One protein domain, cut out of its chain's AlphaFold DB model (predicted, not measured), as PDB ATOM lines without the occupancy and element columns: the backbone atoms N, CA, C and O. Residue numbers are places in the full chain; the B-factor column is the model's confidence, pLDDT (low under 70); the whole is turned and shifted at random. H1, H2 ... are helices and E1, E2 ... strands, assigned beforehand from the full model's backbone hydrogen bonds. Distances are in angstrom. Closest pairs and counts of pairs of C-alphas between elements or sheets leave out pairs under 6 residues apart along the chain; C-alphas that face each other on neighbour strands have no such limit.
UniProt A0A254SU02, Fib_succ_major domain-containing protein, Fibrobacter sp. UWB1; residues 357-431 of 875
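AT A GLANCE: This is residues 357 to 431 of the 875 residues of the protein "Fib_succ_major domain-containing protein" of Fibrobacter sp. UWB1 (UniProt A0A254SU02). Two small three-stranded sheets stand one after the other along the longest axis, joined by a long link that winds through the middle of the domain, residues 384 to 401. One sheet is E1 E2 E3, the other is E4 E5 E6, and the short helix H1 is on the second sheet, at the end of the domain far from the first. The printed part has 75 residues, with six named strands and then one named helix along the chain; each sheet runs in chain order, is antiparallel throughout, and is a meander, each strand the antiparallel neighbour of the one before. The class is mostly strand, though under half of the residues are in named elements. The whole is only just loose, close to compact, with a radius of gyration of the C-alphas of 13.9 A, and only just flat, spanning 40 by 26 by 12 A.

HOW THE PARTS SIT: In the first sheet, E1, residues 365 to 368, and E2, residues 371 to 376, form a hairpin at 148 degrees between directions, with N 366 and O 373 3.0 A apart, within hydrogen-bond range. E2 forms another hairpin with E3, residues 379 to 383, at 139 degrees; N 374 and O 381 are 2.9 A apart. In the second sheet, E4, residues 402 to 404, and E5, residues 412 to 416, form a hairpin at 154 degrees, with N 403 and O 413 2.9 A apart. E5 and E6, residues 419 to 423, form a hairpin at 142 degrees, with N 414 and O 421 2.8 A apart. E3 and E6 are only just apart, their closest C-alphas 8.5 A from each other. H1, residues 425 to 430, is on the second sheet at a height over the sheet of 9.3 A. It is only just over E4 and E5, with 3 of its C-alphas falling on each, and runs slantwise to the strands, at 41 degrees to E4 on the local plane. The closest C-alphas of E5 and H1 are those of Tyr 412 and Ser 425, 6.5 A apart. In H1 every O i to N i+4 pair is within hydrogen-bond range.

IN THESE COORDINATES: E1 begins with C-alpha 365 at (10.023, -25.928, -44.731) and is 10.1 A long from first to last C-alpha. E2 measures 15.5 A, E3 12.0 A, E4 7.1 A, E5 13.4 A and E6 12.5 A. E4 begins with C-alpha 402 at (-8.968, -35.002, -44.734). H1, 8.8 A long, ends with C-alpha 430 at (-19.394, -37.853, -41.740).

THE WHOLE: The two C-alphas farthest apart are those of Thr 358 and Thr 408, at 42.3 A. The printed part has no cut. The link from E3 to E4, 18 residues, is long. Mean pLDDT of the printed part is 84.3, and no printed residue is under 70.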
ATOM      1  N   CYS A 357      16.995 -22.852 -35.668       82.00
ATOM      2  CA  CYS A 357      15.538 -22.982 -35.602       82.00
ATOM      3  C   CYS A 357      14.972 -22.218 -34.389       82.00
ATOM      4  O   CYS A 357      15.271 -22.516 -33.234       82.00
ATOM      5  N   THR A 358      14.133 -21.228 -34.680       83.06
ATOM      6  CA  THR A 358      13.518 -20.279 -33.739       83.06
ATOM      7  C   THR A 358      12.000 -20.270 -33.931       83.06
ATOM      8  O   THR A 358      11.508 -20.694 -34.975       83.06
ATOM      9  N   ASP A 359      11.220 -19.772 -32.962       78.75
ATOM     10  CA  ASP A 359       9.749 -19.741 -33.088       78.75
ATOM     11  C   ASP A 359       9.240 -18.909 -34.285       78.75
ATOM     12  O   ASP A 359       8.155 -19.178 -34.795       78.75
ATOM     13  N   SER A 360      10.030 -17.958 -34.797       79.88
ATOM     14  CA  SER A 360       9.754 -17.224 -36.044       79.88
ATOM     15  C   SER A 360       9.962 -18.048 -37.322       79.88
ATOM     16  O   SER A 360       9.463 -17.663 -38.376       79.88
ATOM     17  N   LEU A 361      10.676 -19.176 -37.245       80.56
ATOM     18  CA  LEU A 361      10.876 -20.139 -38.337       80.56
ATOM     19  C   LEU A 361       9.963 -21.373 -38.213       80.56
ATOM     20  O   LEU A 361      10.049 -22.296 -39.020       80.56
ATOM     21  N   LYS A 362       9.081 -21.413 -37.212       77.88
ATOM     22  CA  LYS A 362       8.153 -22.519 -36.951       77.88
ATOM     23  C   LYS A 362       7.276 -22.829 -38.169       77.88
ATOM     24  O   LYS A 362       6.736 -21.923 -38.796       77.88
ATOM     25  N   ASP A 363       7.151 -24.115 -38.499       71.00
ATOM     26  CA  ASP A 363       6.467 -24.616 -39.706       71.00
ATOM     27  C   ASP A 363       7.033 -24.094 -41.061       71.00
ATOM     28  O   ASP A 363       6.463 -24.388 -42.114       71.00
ATOM     29  N   VAL A 364       8.182 -23.393 -41.084       81.44
ATOM     30  CA  VAL A 364       8.953 -23.147 -42.322       81.44
ATOM     31  C   VAL A 364       9.578 -24.461 -42.788       81.44
ATOM     32  O   VAL A 364      10.123 -25.221 -41.985       81.44
ATOM     33  N   LEU A 365       9.505 -24.717 -44.098       84.25
ATOM     34  CA  LEU A 365      10.023 -25.928 -44.731       84.25
ATOM     35  C   LEU A 365      11.357 -25.659 -45.443       84.25
ATOM     36  O   LEU A 365      11.481 -24.702 -46.206       84.25
ATOM     37  N   TYR A 366      12.328 -26.548 -45.237       82.69
ATOM     38  CA  TYR A 366      13.584 -26.611 -45.990       82.69
ATOM     39  C   TYR A 366      13.699 -27.989 -46.651       82.69
ATOM     40  O   TYR A 366      13.602 -29.011 -45.972       82.69
ATOM     41  N   THR A 367      13.902 -28.039 -47.967       78.94
ATOM     42  CA  THR A 367      13.965 -29.294 -48.735       78.94
ATOM     43  C   THR A 367      15.357 -29.483 -49.330       78.94
ATOM     44  O   THR A 367      15.843 -28.625 -50.063       78.94
ATOM     45  N   TYR A 368      15.984 -30.623 -49.041       74.75
ATOM     46  CA  TYR A 368      17.323 -30.980 -49.513       74.75
ATOM     47  C   TYR A 368      17.425 -32.491 -49.744       74.75
ATOM     48  O   TYR A 368      16.957 -33.278 -48.925       74.75
ATOM     49  N   ASN A 369      18.038 -32.898 -50.862       73.62
ATOM     50  CA  ASN A 369      18.213 -34.303 -51.260       73.62
ATOM     51  C   ASN A 369      16.933 -35.159 -51.083       73.62
ATOM     52  O   ASN A 369      16.940 -36.209 -50.443       73.62
ATOM     53  N   SER A 370      15.805 -34.645 -51.587       72.94
ATOM     54  CA  SER A 370      14.449 -35.222 -51.481       72.94
ATOM     55  C   SER A 370      13.879 -35.413 -50.062       72.94
ATOM     56  O   SER A 370      12.728 -35.826 -49.928       72.94
ATOM     57  N   LYS A 371      14.618 -35.057 -49.007       80.56
ATOM     58  CA  LYS A 371      14.122 -34.948 -47.627       80.56
ATOM     59  C   LYS A 371      13.572 -33.542 -47.392       80.56
ATOM     60  O   LYS A 371      14.093 -32.568 -47.935       80.56
ATOM     61  N   THR A 372      12.526 -33.421 -46.576       85.50
ATOM     62  CA  THR A 372      11.999 -32.117 -46.144       85.50
ATOM     63  C   THR A 372      12.063 -32.009 -44.633       85.50
ATOM     64  O   THR A 372      11.655 -32.920 -43.917       85.50
ATOM     65  N   TYR A 373      12.574 -30.878 -44.169       83.94
ATOM     66  CA  TYR A 373      12.761 -30.548 -42.770       83.94
ATOM     67  C   TYR A 373      11.831 -29.408 -42.369       83.94
ATOM     68  O   TYR A 373      11.561 -28.516 -43.176       83.94
ATOM     69  N   ALA A 374      11.381 -29.419 -41.118       84.94
ATOM     70  CA  ALA A 374      10.617 -28.331 -40.522       84.94
ATOM     71  C   ALA A 374      11.186 -27.947 -39.157       84.94
ATOM     72  O   ALA A 374      11.687 -28.793 -38.416       84.94
ATOM     73  N   CYS A 375      11.092 -26.665 -38.817       83.25
ATOM     74  CA  CYS A 375      11.457 -26.169 -37.496       83.25
ATOM     75  C   CYS A 375      10.316 -26.464 -36.502       83.25
ATOM     76  O   CYS A 375       9.229 -25.883 -36.579       83.25
ATOM     77  N   PHE A 376      10.559 -27.403 -35.582       77.50
ATOM     78  CA  PHE A 376       9.612 -27.897 -34.580       77.50
ATOM     79  C   PHE A 376      10.313 -28.035 -33.223       77.50
ATOM     80  O   PHE A 376      11.398 -28.603 -33.131       77.50
ATOM     81  N   ASN A 377       9.702 -27.509 -32.156       77.75
ATOM     82  CA  ASN A 377      10.273 -27.489 -30.800       77.75
ATOM     83  C   ASN A 377      11.746 -27.011 -30.759       77.75
ATOM     84  O   ASN A 377      12.592 -27.631 -30.115       77.75
ATOM     85  N   LEU A 378      12.038 -25.914 -31.473       80.94
ATOM     86  CA  LEU A 378      13.367 -25.291 -31.594       80.94
ATOM     87  C   LEU A 378      14.462 -26.207 -32.189       80.94
ATOM     88  O   LEU A 378      15.652 -25.976 -31.990       80.94
ATOM     89  N   LYS A 379      14.074 -27.240 -32.952       81.50
ATOM     90  CA  LYS A 379      14.985 -28.078 -33.747       81.50
ATOM     91  C   LYS A 379      14.469 -28.264 -35.174       81.50
ATOM     92  O   LYS A 379      13.267 -28.352 -35.406       81.50
ATOM     93  N   TRP A 380      15.386 -28.371 -36.131       83.81
ATOM     94  CA  TRP A 380      15.065 -28.850 -37.475       83.81
ATOM     95  C   TRP A 380      14.844 -30.370 -37.418       83.81
ATOM     96  O   TRP A 380      15.784 -31.117 -37.145       83.81
ATOM     97  N   ILE A 381      13.609 -30.828 -37.638       85.00
ATOM     98  CA  ILE A 381      13.258 -32.256 -37.712       85.00
ATOM     99  C   ILE A 381      13.013 -32.672 -39.161       85.00
ATOM    100  O   ILE A 381      12.498 -31.878 -39.946       85.00
ATOM    101  N   GLU A 382      13.352 -33.910 -39.518       84.88
ATOM    102  CA  GLU A 382      12.960 -34.498 -40.803       84.88
ATOM    103  C   GLU A 382      11.484 -34.922 -40.746       84.88
ATOM    104  O   GLU A 382      11.072 -35.601 -39.804       84.88
ATOM    105  N   LEU A 383      10.685 -34.518 -41.735       84.38
ATOM    106  CA  LEU A 383       9.276 -34.896 -41.839       84.38
ATOM    107  C   LEU A 383       9.094 -36.122 -42.749       84.38
ATOM    108  O   LEU A 383       9.757 -36.220 -43.786       84.38
ATOM    109  N   PRO A 384       8.172 -37.047 -42.415       83.12
ATOM    110  CA  PRO A 384       7.881 -38.195 -43.263       83.12
ATOM    111  C   PRO A 384       7.267 -37.754 -44.597       83.12
ATOM    112  O   PRO A 384       6.444 -36.836 -44.656       83.12
ATOM    113  N   ALA A 385       7.631 -38.451 -45.675       82.81
ATOM    114  CA  ALA A 385       7.010 -38.247 -46.979       82.81
ATOM    115  C   ALA A 385       5.493 -38.541 -46.918       82.81
ATOM    116  O   ALA A 385       5.074 -39.476 -46.226       82.81
ATOM    117  N   PRO A 386       4.650 -37.773 -47.632       84.62
ATOM    118  CA  PRO A 386       3.211 -38.010 -47.644       84.62
ATOM    119  C   PRO A 386       2.869 -39.367 -48.300       84.62
ATOM    120  O   PRO A 386       3.553 -39.767 -49.244       84.62
ATOM    121  N   PRO A 387       1.791 -40.067 -47.875       83.88
ATOM    122  CA  PRO A 387       1.460 -41.414 -48.364       83.88
ATOM    123  C   PRO A 387       1.231 -41.538 -49.878       83.88
ATOM    124  O   PRO A 387       1.358 -42.631 -50.426       83.88
ATOM    125  N   VAL A 388       0.896 -40.434 -50.553       83.25
ATOM    126  CA  VAL A 388       1.001 -40.284 -52.012       83.25
ATOM    127  C   VAL A 388       1.588 -38.911 -52.342       83.25
ATOM    128  O   VAL A 388       1.340 -37.934 -51.635       83.25
ATOM    129  N   SER A 389       2.329 -38.811 -53.447       79.94
ATOM    130  CA  SER A 389       3.030 -37.589 -53.879       79.94
ATOM    131  C   SER A 389       2.116 -36.402 -54.221       79.94
ATOM    132  O   SER A 389       2.592 -35.276 -54.327       79.94
ATOM    133  N   SER A 390       0.809 -36.630 -54.374       81.94
ATOM    134  CA  SER A 390      -0.211 -35.603 -54.627       81.94
ATOM    135  C   SER A 390      -0.814 -34.980 -53.357       81.94
ATOM    136  O   SER A 390      -1.756 -34.190 -53.452       81.94
ATOM    137  N   MET A 391      -0.331 -35.359 -52.170       84.25
ATOM    138  CA  MET A 391      -0.728 -34.777 -50.884       84.25
ATOM    139  C   MET A 391       0.321 -33.771 -50.410       84.25
ATOM    140  O   MET A 391       1.522 -34.015 -50.513       84.25
ATOM    141  N   SER A 392      -0.124 -32.654 -49.832       85.00
ATOM    142  CA  SER A 392       0.769 -31.777 -49.074       85.00
ATOM    143  C   SER A 392       1.280 -32.486 -47.816       85.00
ATOM    144  O   SER A 392       0.611 -33.358 -47.256       85.00
ATOM    145  N   ILE A 393       2.471 -32.107 -47.354       85.94
ATOM    146  CA  ILE A 393       3.023 -32.583 -46.080       85.94
ATOM    147  C   ILE A 393       2.053 -32.206 -44.943       85.94
ATOM    148  O   ILE A 393       1.419 -31.148 -44.982       85.94
ATOM    149  N   CYS A 394       1.890 -33.089 -43.955       87.44
ATOM    150  CA  CYS A 394       1.065 -32.801 -42.784       87.44
ATOM    151  C   CYS A 394       1.840 -31.892 -41.816       87.44
ATOM    152  O   CYS A 394       2.992 -32.152 -41.482       87.44
ATOM    153  N   THR A 395       1.207 -30.801 -41.396       85.31
ATOM    154  CA  THR A 395       1.768 -29.716 -40.578       85.31
ATOM    155  C   THR A 395       0.692 -29.185 -39.632       85.31
ATOM    156  O   THR A 395      -0.489 -29.501 -39.792       85.31
ATOM    157  N   LYS A 396       1.037 -28.297 -38.692       80.25
ATOM    158  CA  LYS A 396       0.010 -27.634 -37.869       80.25
ATOM    159  C   LYS A 396      -0.952 -26.753 -38.672       80.25
ATOM    160  O   LYS A 396      -2.094 -26.589 -38.254       80.25
ATOM    161  N   LYS A 397      -0.551 -26.254 -39.849       81.19
ATOM    162  CA  LYS A 397      -1.401 -25.423 -40.721       81.19
ATOM    163  C   LYS A 397      -2.543 -26.199 -41.396       81.19
ATOM    164  O   LYS A 397      -3.542 -25.592 -41.771       81.19
ATOM    165  N   ASN A 398      -2.400 -27.514 -41.572       85.12
ATOM    166  CA  ASN A 398      -3.405 -28.396 -42.181       85.12
ATOM    167  C   ASN A 398      -3.841 -29.557 -41.264       85.12
ATOM    168  O   ASN A 398      -4.492 -30.488 -41.740       85.12
ATOM    169  N   ALA A 399      -3.557 -29.493 -39.960       85.06
ATOM    170  CA  ALA A 399      -4.096 -30.434 -38.979       85.06
ATOM    171  C   ALA A 399      -5.639 -30.463 -39.022       85.06
ATOM    172  O   ALA A 399      -6.282 -29.436 -39.232       85.06
ATOM    173  N   GLY A 400      -6.234 -31.649 -38.881       84.25
ATOM    174  CA  GLY A 400      -7.671 -31.874 -39.078       84.25
ATOM    175  C   GLY A 400      -8.107 -32.023 -40.544       84.25
ATOM    176  O   GLY A 400      -9.243 -32.416 -40.808       84.25
ATOM    177  N   SER A 401      -7.229 -31.753 -41.522       88.94
ATOM    178  CA  SER A 401      -7.566 -31.928 -42.942       88.94
ATOM    179  C   SER A 401      -7.761 -33.400 -43.293       88.94
ATOM    180  O   SER A 401      -7.009 -34.264 -42.839       88.94
ATOM    181  N   MET A 402      -8.720 -33.673 -44.177       90.06
ATOM    182  CA  MET A 402      -8.968 -35.002 -44.734       90.06
ATOM    183  C   MET A 402      -8.605 -35.053 -46.222       90.06
ATOM    184  O   MET A 402      -8.767 -34.071 -46.944       90.06
ATOM    185  N   TYR A 403      -8.135 -36.208 -46.693       89.94
ATOM    186  CA  TYR A 403      -7.770 -36.442 -48.093       89.94
ATOM    187  C   TYR A 403      -8.327 -37.775 -48.602       89.94
ATOM    188  O   TYR A 403      -8.469 -38.731 -47.840       89.94
ATOM    189  N   ARG A 404      -8.615 -37.852 -49.905       90.94
ATOM    190  CA  ARG A 404      -9.110 -39.051 -50.595       90.94
ATOM    191  C   ARG A 404      -8.331 -39.258 -51.888       90.94
ATOM    192  O   ARG A 404      -8.312 -38.362 -52.730       90.94
ATOM    193  N   THR A 405      -7.751 -40.440 -52.081       87.06
ATOM    194  CA  THR A 405      -7.006 -40.745 -53.311       87.06
ATOM    195  C   THR A 405      -7.925 -40.861 -54.531       87.06
ATOM    196  O   THR A 405      -9.112 -41.185 -54.435       87.06
ATOM    197  N   THR A 406      -7.361 -40.592 -55.710       83.38
ATOM    198  CA  THR A 406      -8.005 -40.806 -57.017       83.38
ATOM    199  C   THR A 406      -7.884 -42.252 -57.507       83.38
ATOM    200  O   THR A 406      -8.673 -42.675 -58.349       83.38
ATOM    201  N   THR A 407      -6.926 -43.008 -56.966       77.88
ATOM    202  CA  THR A 407      -6.661 -44.421 -57.262       77.88
ATOM    203  C   THR A 407      -7.790 -45.350 -56.800       77.88
ATOM    204  O   THR A 407      -8.541 -45.037 -55.876       77.88
ATOM    205  N   THR A 408      -7.884 -46.523 -57.432       77.12
ATOM    206  CA  THR A 408      -8.823 -47.597 -57.069       77.12
ATOM    207  C   THR A 408      -8.033 -48.802 -56.542       77.12
ATOM    208  O   THR A 408      -7.121 -49.240 -57.242       77.12
ATOM    209  N   PRO A 409      -8.360 -49.368 -55.361       80.50
ATOM    210  CA  PRO A 409      -9.366 -48.904 -54.404       80.50
ATOM    211  C   PRO A 409      -8.973 -47.572 -53.742       80.50
ATOM    212  O   PRO A 409      -7.802 -47.322 -53.465       80.50
ATOM    213  N   ARG A 410      -9.970 -46.723 -53.466       86.12
ATOM    214  CA  ARG A 410      -9.752 -45.407 -52.843       86.12
ATOM    215  C   ARG A 410      -9.303 -45.556 -51.394       86.12
ATOM    216  O   ARG A 410      -9.961 -46.244 -50.615       86.12
ATOM    217  N   ALA A 411      -8.236 -44.851 -51.032       89.44
ATOM    218  CA  ALA A 411      -7.797 -44.677 -49.655       89.44
ATOM    219  C   ALA A 411      -8.181 -43.282 -49.141       89.44
ATOM    220  O   ALA A 411      -8.276 -42.322 -49.911       89.44
ATOM    221  N   TYR A 412      -8.392 -43.184 -47.830       91.88
ATOM    222  CA  TYR A 412      -8.807 -41.970 -47.133       91.88
ATOM    223  C   TYR A 412      -7.817 -41.701 -45.999       91.88
ATOM    224  O   TYR A 412      -7.346 -42.644 -45.360       91.88
ATOM    225  N   TYR A 413      -7.486 -40.434 -45.764       92.06
ATOM    226  CA  TYR A 413      -6.476 -40.026 -44.787       92.06
ATOM    227  C   TYR A 413      -6.910 -38.794 -43.986       92.06
ATOM    228  O   TYR A 413      -7.688 -37.979 -44.478       92.06
ATOM    229  N   HIS A 414      -6.357 -38.650 -42.782       91.75
ATOM    230  CA  HIS A 414      -6.536 -37.531 -41.855       91.75
ATOM    231  C   HIS A 414      -5.160 -37.024 -41.383       91.75
ATOM    232  O   HIS A 414      -4.302 -37.832 -41.027       91.75
ATOM    233  N   CYS A 415      -4.925 -35.709 -41.419       90.56
ATOM    234  CA  CYS A 415      -3.664 -35.097 -40.985       90.56
ATOM    235  C   CYS A 415      -3.721 -34.757 -39.494       90.56
ATOM    236  O   CYS A 415      -4.496 -33.897 -39.074       90.56
ATOM    237  N   GLN A 416      -2.870 -35.406 -38.703       87.12
ATOM    238  CA  GLN A 416      -2.742 -35.178 -37.269       87.12
ATOM    239  C   GLN A 416      -1.278 -35.349 -36.836       87.12
ATOM    240  O   GLN A 416      -0.603 -36.271 -37.279       87.12
ATOM    241  N   ASP A 417      -0.792 -34.462 -35.962       82.50
ATOM    242  CA  ASP A 417       0.537 -34.549 -35.335       82.50
ATOM    243  C   ASP A 417       1.696 -34.744 -36.342       82.50
ATOM    244  O   ASP A 417       2.593 -35.558 -36.149       82.50
ATOM    245  N   TYR A 418       1.660 -33.970 -37.438       82.56
ATOM    246  CA  TYR A 418       2.580 -34.023 -38.594       82.56
ATOM    247  C   TYR A 418       2.564 -35.345 -39.397       82.56
ATOM    248  O   TYR A 418       3.377 -35.531 -40.304       82.56
ATOM    249  N   VAL A 419       1.600 -36.241 -39.152       85.50
ATOM    250  CA  VAL A 419       1.448 -37.531 -39.844       85.50
ATOM    251  C   VAL A 419       0.079 -37.647 -40.529       85.50
ATOM    252  O   VAL A 419      -0.959 -37.267 -39.990       85.50
ATOM    253  N   TRP A 420       0.058 -38.220 -41.732       90.12
ATOM    254  CA  TRP A 420      -1.180 -38.604 -42.417       90.12
ATOM    255  C   TRP A 420      -1.607 -40.020 -42.011       90.12
ATOM    256  O   TRP A 420      -1.077 -41.012 -42.512       90.12
ATOM    257  N   GLN A 421      -2.587 -40.115 -41.116       89.94
ATOM    258  CA  GLN A 421      -3.175 -41.378 -40.663       89.94
ATOM    259  C   GLN A 421      -4.232 -41.868 -41.663       89.94
ATOM    260  O   GLN A 421      -4.934 -41.056 -42.264       89.94
ATOM    261  N   LYS A 422      -4.368 -43.186 -41.860       89.75
ATOM    262  CA  LYS A 422      -5.358 -43.781 -42.780       89.75
ATOM    263  C   LYS A 422      -6.690 -44.022 -42.060       89.75
ATOM    264  O   LYS A 422      -6.693 -44.604 -40.981       89.75
ATOM    265  N   ILE A 423      -7.803 -43.633 -42.682       90.06
ATOM    266  CA  ILE A 423      -9.170 -43.768 -42.145       90.06
ATOM    267  C   ILE A 423     -10.096 -44.516 -43.120       90.06
ATOM    268  O   ILE A 423      -9.720 -44.813 -44.260       90.06
ATOM    269  N   ASP A 424     -11.311 -44.837 -42.675       88.12
ATOM    270  CA  ASP A 424     -12.361 -45.430 -43.508       88.12
ATOM    271  C   ASP A 424     -13.194 -44.376 -44.276       88.12
ATOM    272  O   ASP A 424     -13.092 -43.164 -44.061       88.12
ATOM    273  N   SER A 425     -14.042 -44.847 -45.195       89.75
ATOM    274  CA  SER A 425     -14.855 -43.993 -46.068       89.75
ATOM    275  C   SER A 425     -16.027 -43.297 -45.370       89.75
ATOM    276  O   SER A 425     -16.454 -42.239 -45.834       89.75
ATOM    277  N   LEU A 426     -16.563 -43.853 -44.280       90.62
ATOM    278  CA  LEU A 426     -17.660 -43.260 -43.513       90.62
ATOM    279  C   LEU A 426     -17.119 -42.153 -42.607       90.62
ATOM    280  O   LEU A 426     -17.679 -41.059 -42.607       90.62
ATOM    281  N   SER A 427     -15.985 -42.383 -41.939       89.94
ATOM    282  CA  SER A 427     -15.305 -41.353 -41.139       89.94
ATOM    283  C   SER A 427     -14.838 -40.164 -41.987       89.94
ATOM    284  O   SER A 427     -15.004 -39.019 -41.571       89.94
ATOM    285  N   TYR A 428     -14.367 -40.400 -43.220       90.44
ATOM    286  CA  TYR A 428     -14.103 -39.323 -44.189       90.44
ATOM    287  C   TYR A 428     -15.370 -38.532 -44.572       90.44
ATOM    288  O   TYR A 428     -15.304 -37.336 -44.843       90.44
ATOM    289  N   THR A 429     -16.530 -39.193 -44.639       89.19
ATOM    290  CA  THR A 429     -17.774 -38.594 -45.163       89.19
ATOM    291  C   THR A 429     -18.598 -37.880 -44.086       89.19
ATOM    292  O   THR A 429     -19.294 -36.911 -44.389       89.19
ATOM    293  N   TYR A 430     -18.544 -38.342 -42.834       89.50
ATOM    294  CA  TYR A 430     -19.394 -37.853 -41.740       89.50
ATOM    295  C   TYR A 430     -18.632 -37.241 -40.556       89.50
ATOM    296  O   TYR A 430     -19.281 -36.753 -39.625       89.50
ATOM    297  N   GLY A 431     -17.296 -37.258 -40.597       88.12
ATOM    298  CA  GLY A 431     -16.419 -36.995 -39.457       88.12
ATOM    299  C   GLY A 431     -16.088 -38.275 -38.685       88.12
ATOM    300  O   GLY A 431     -16.794 -39.281 -38.786       88.12
TER     301      GLY A 431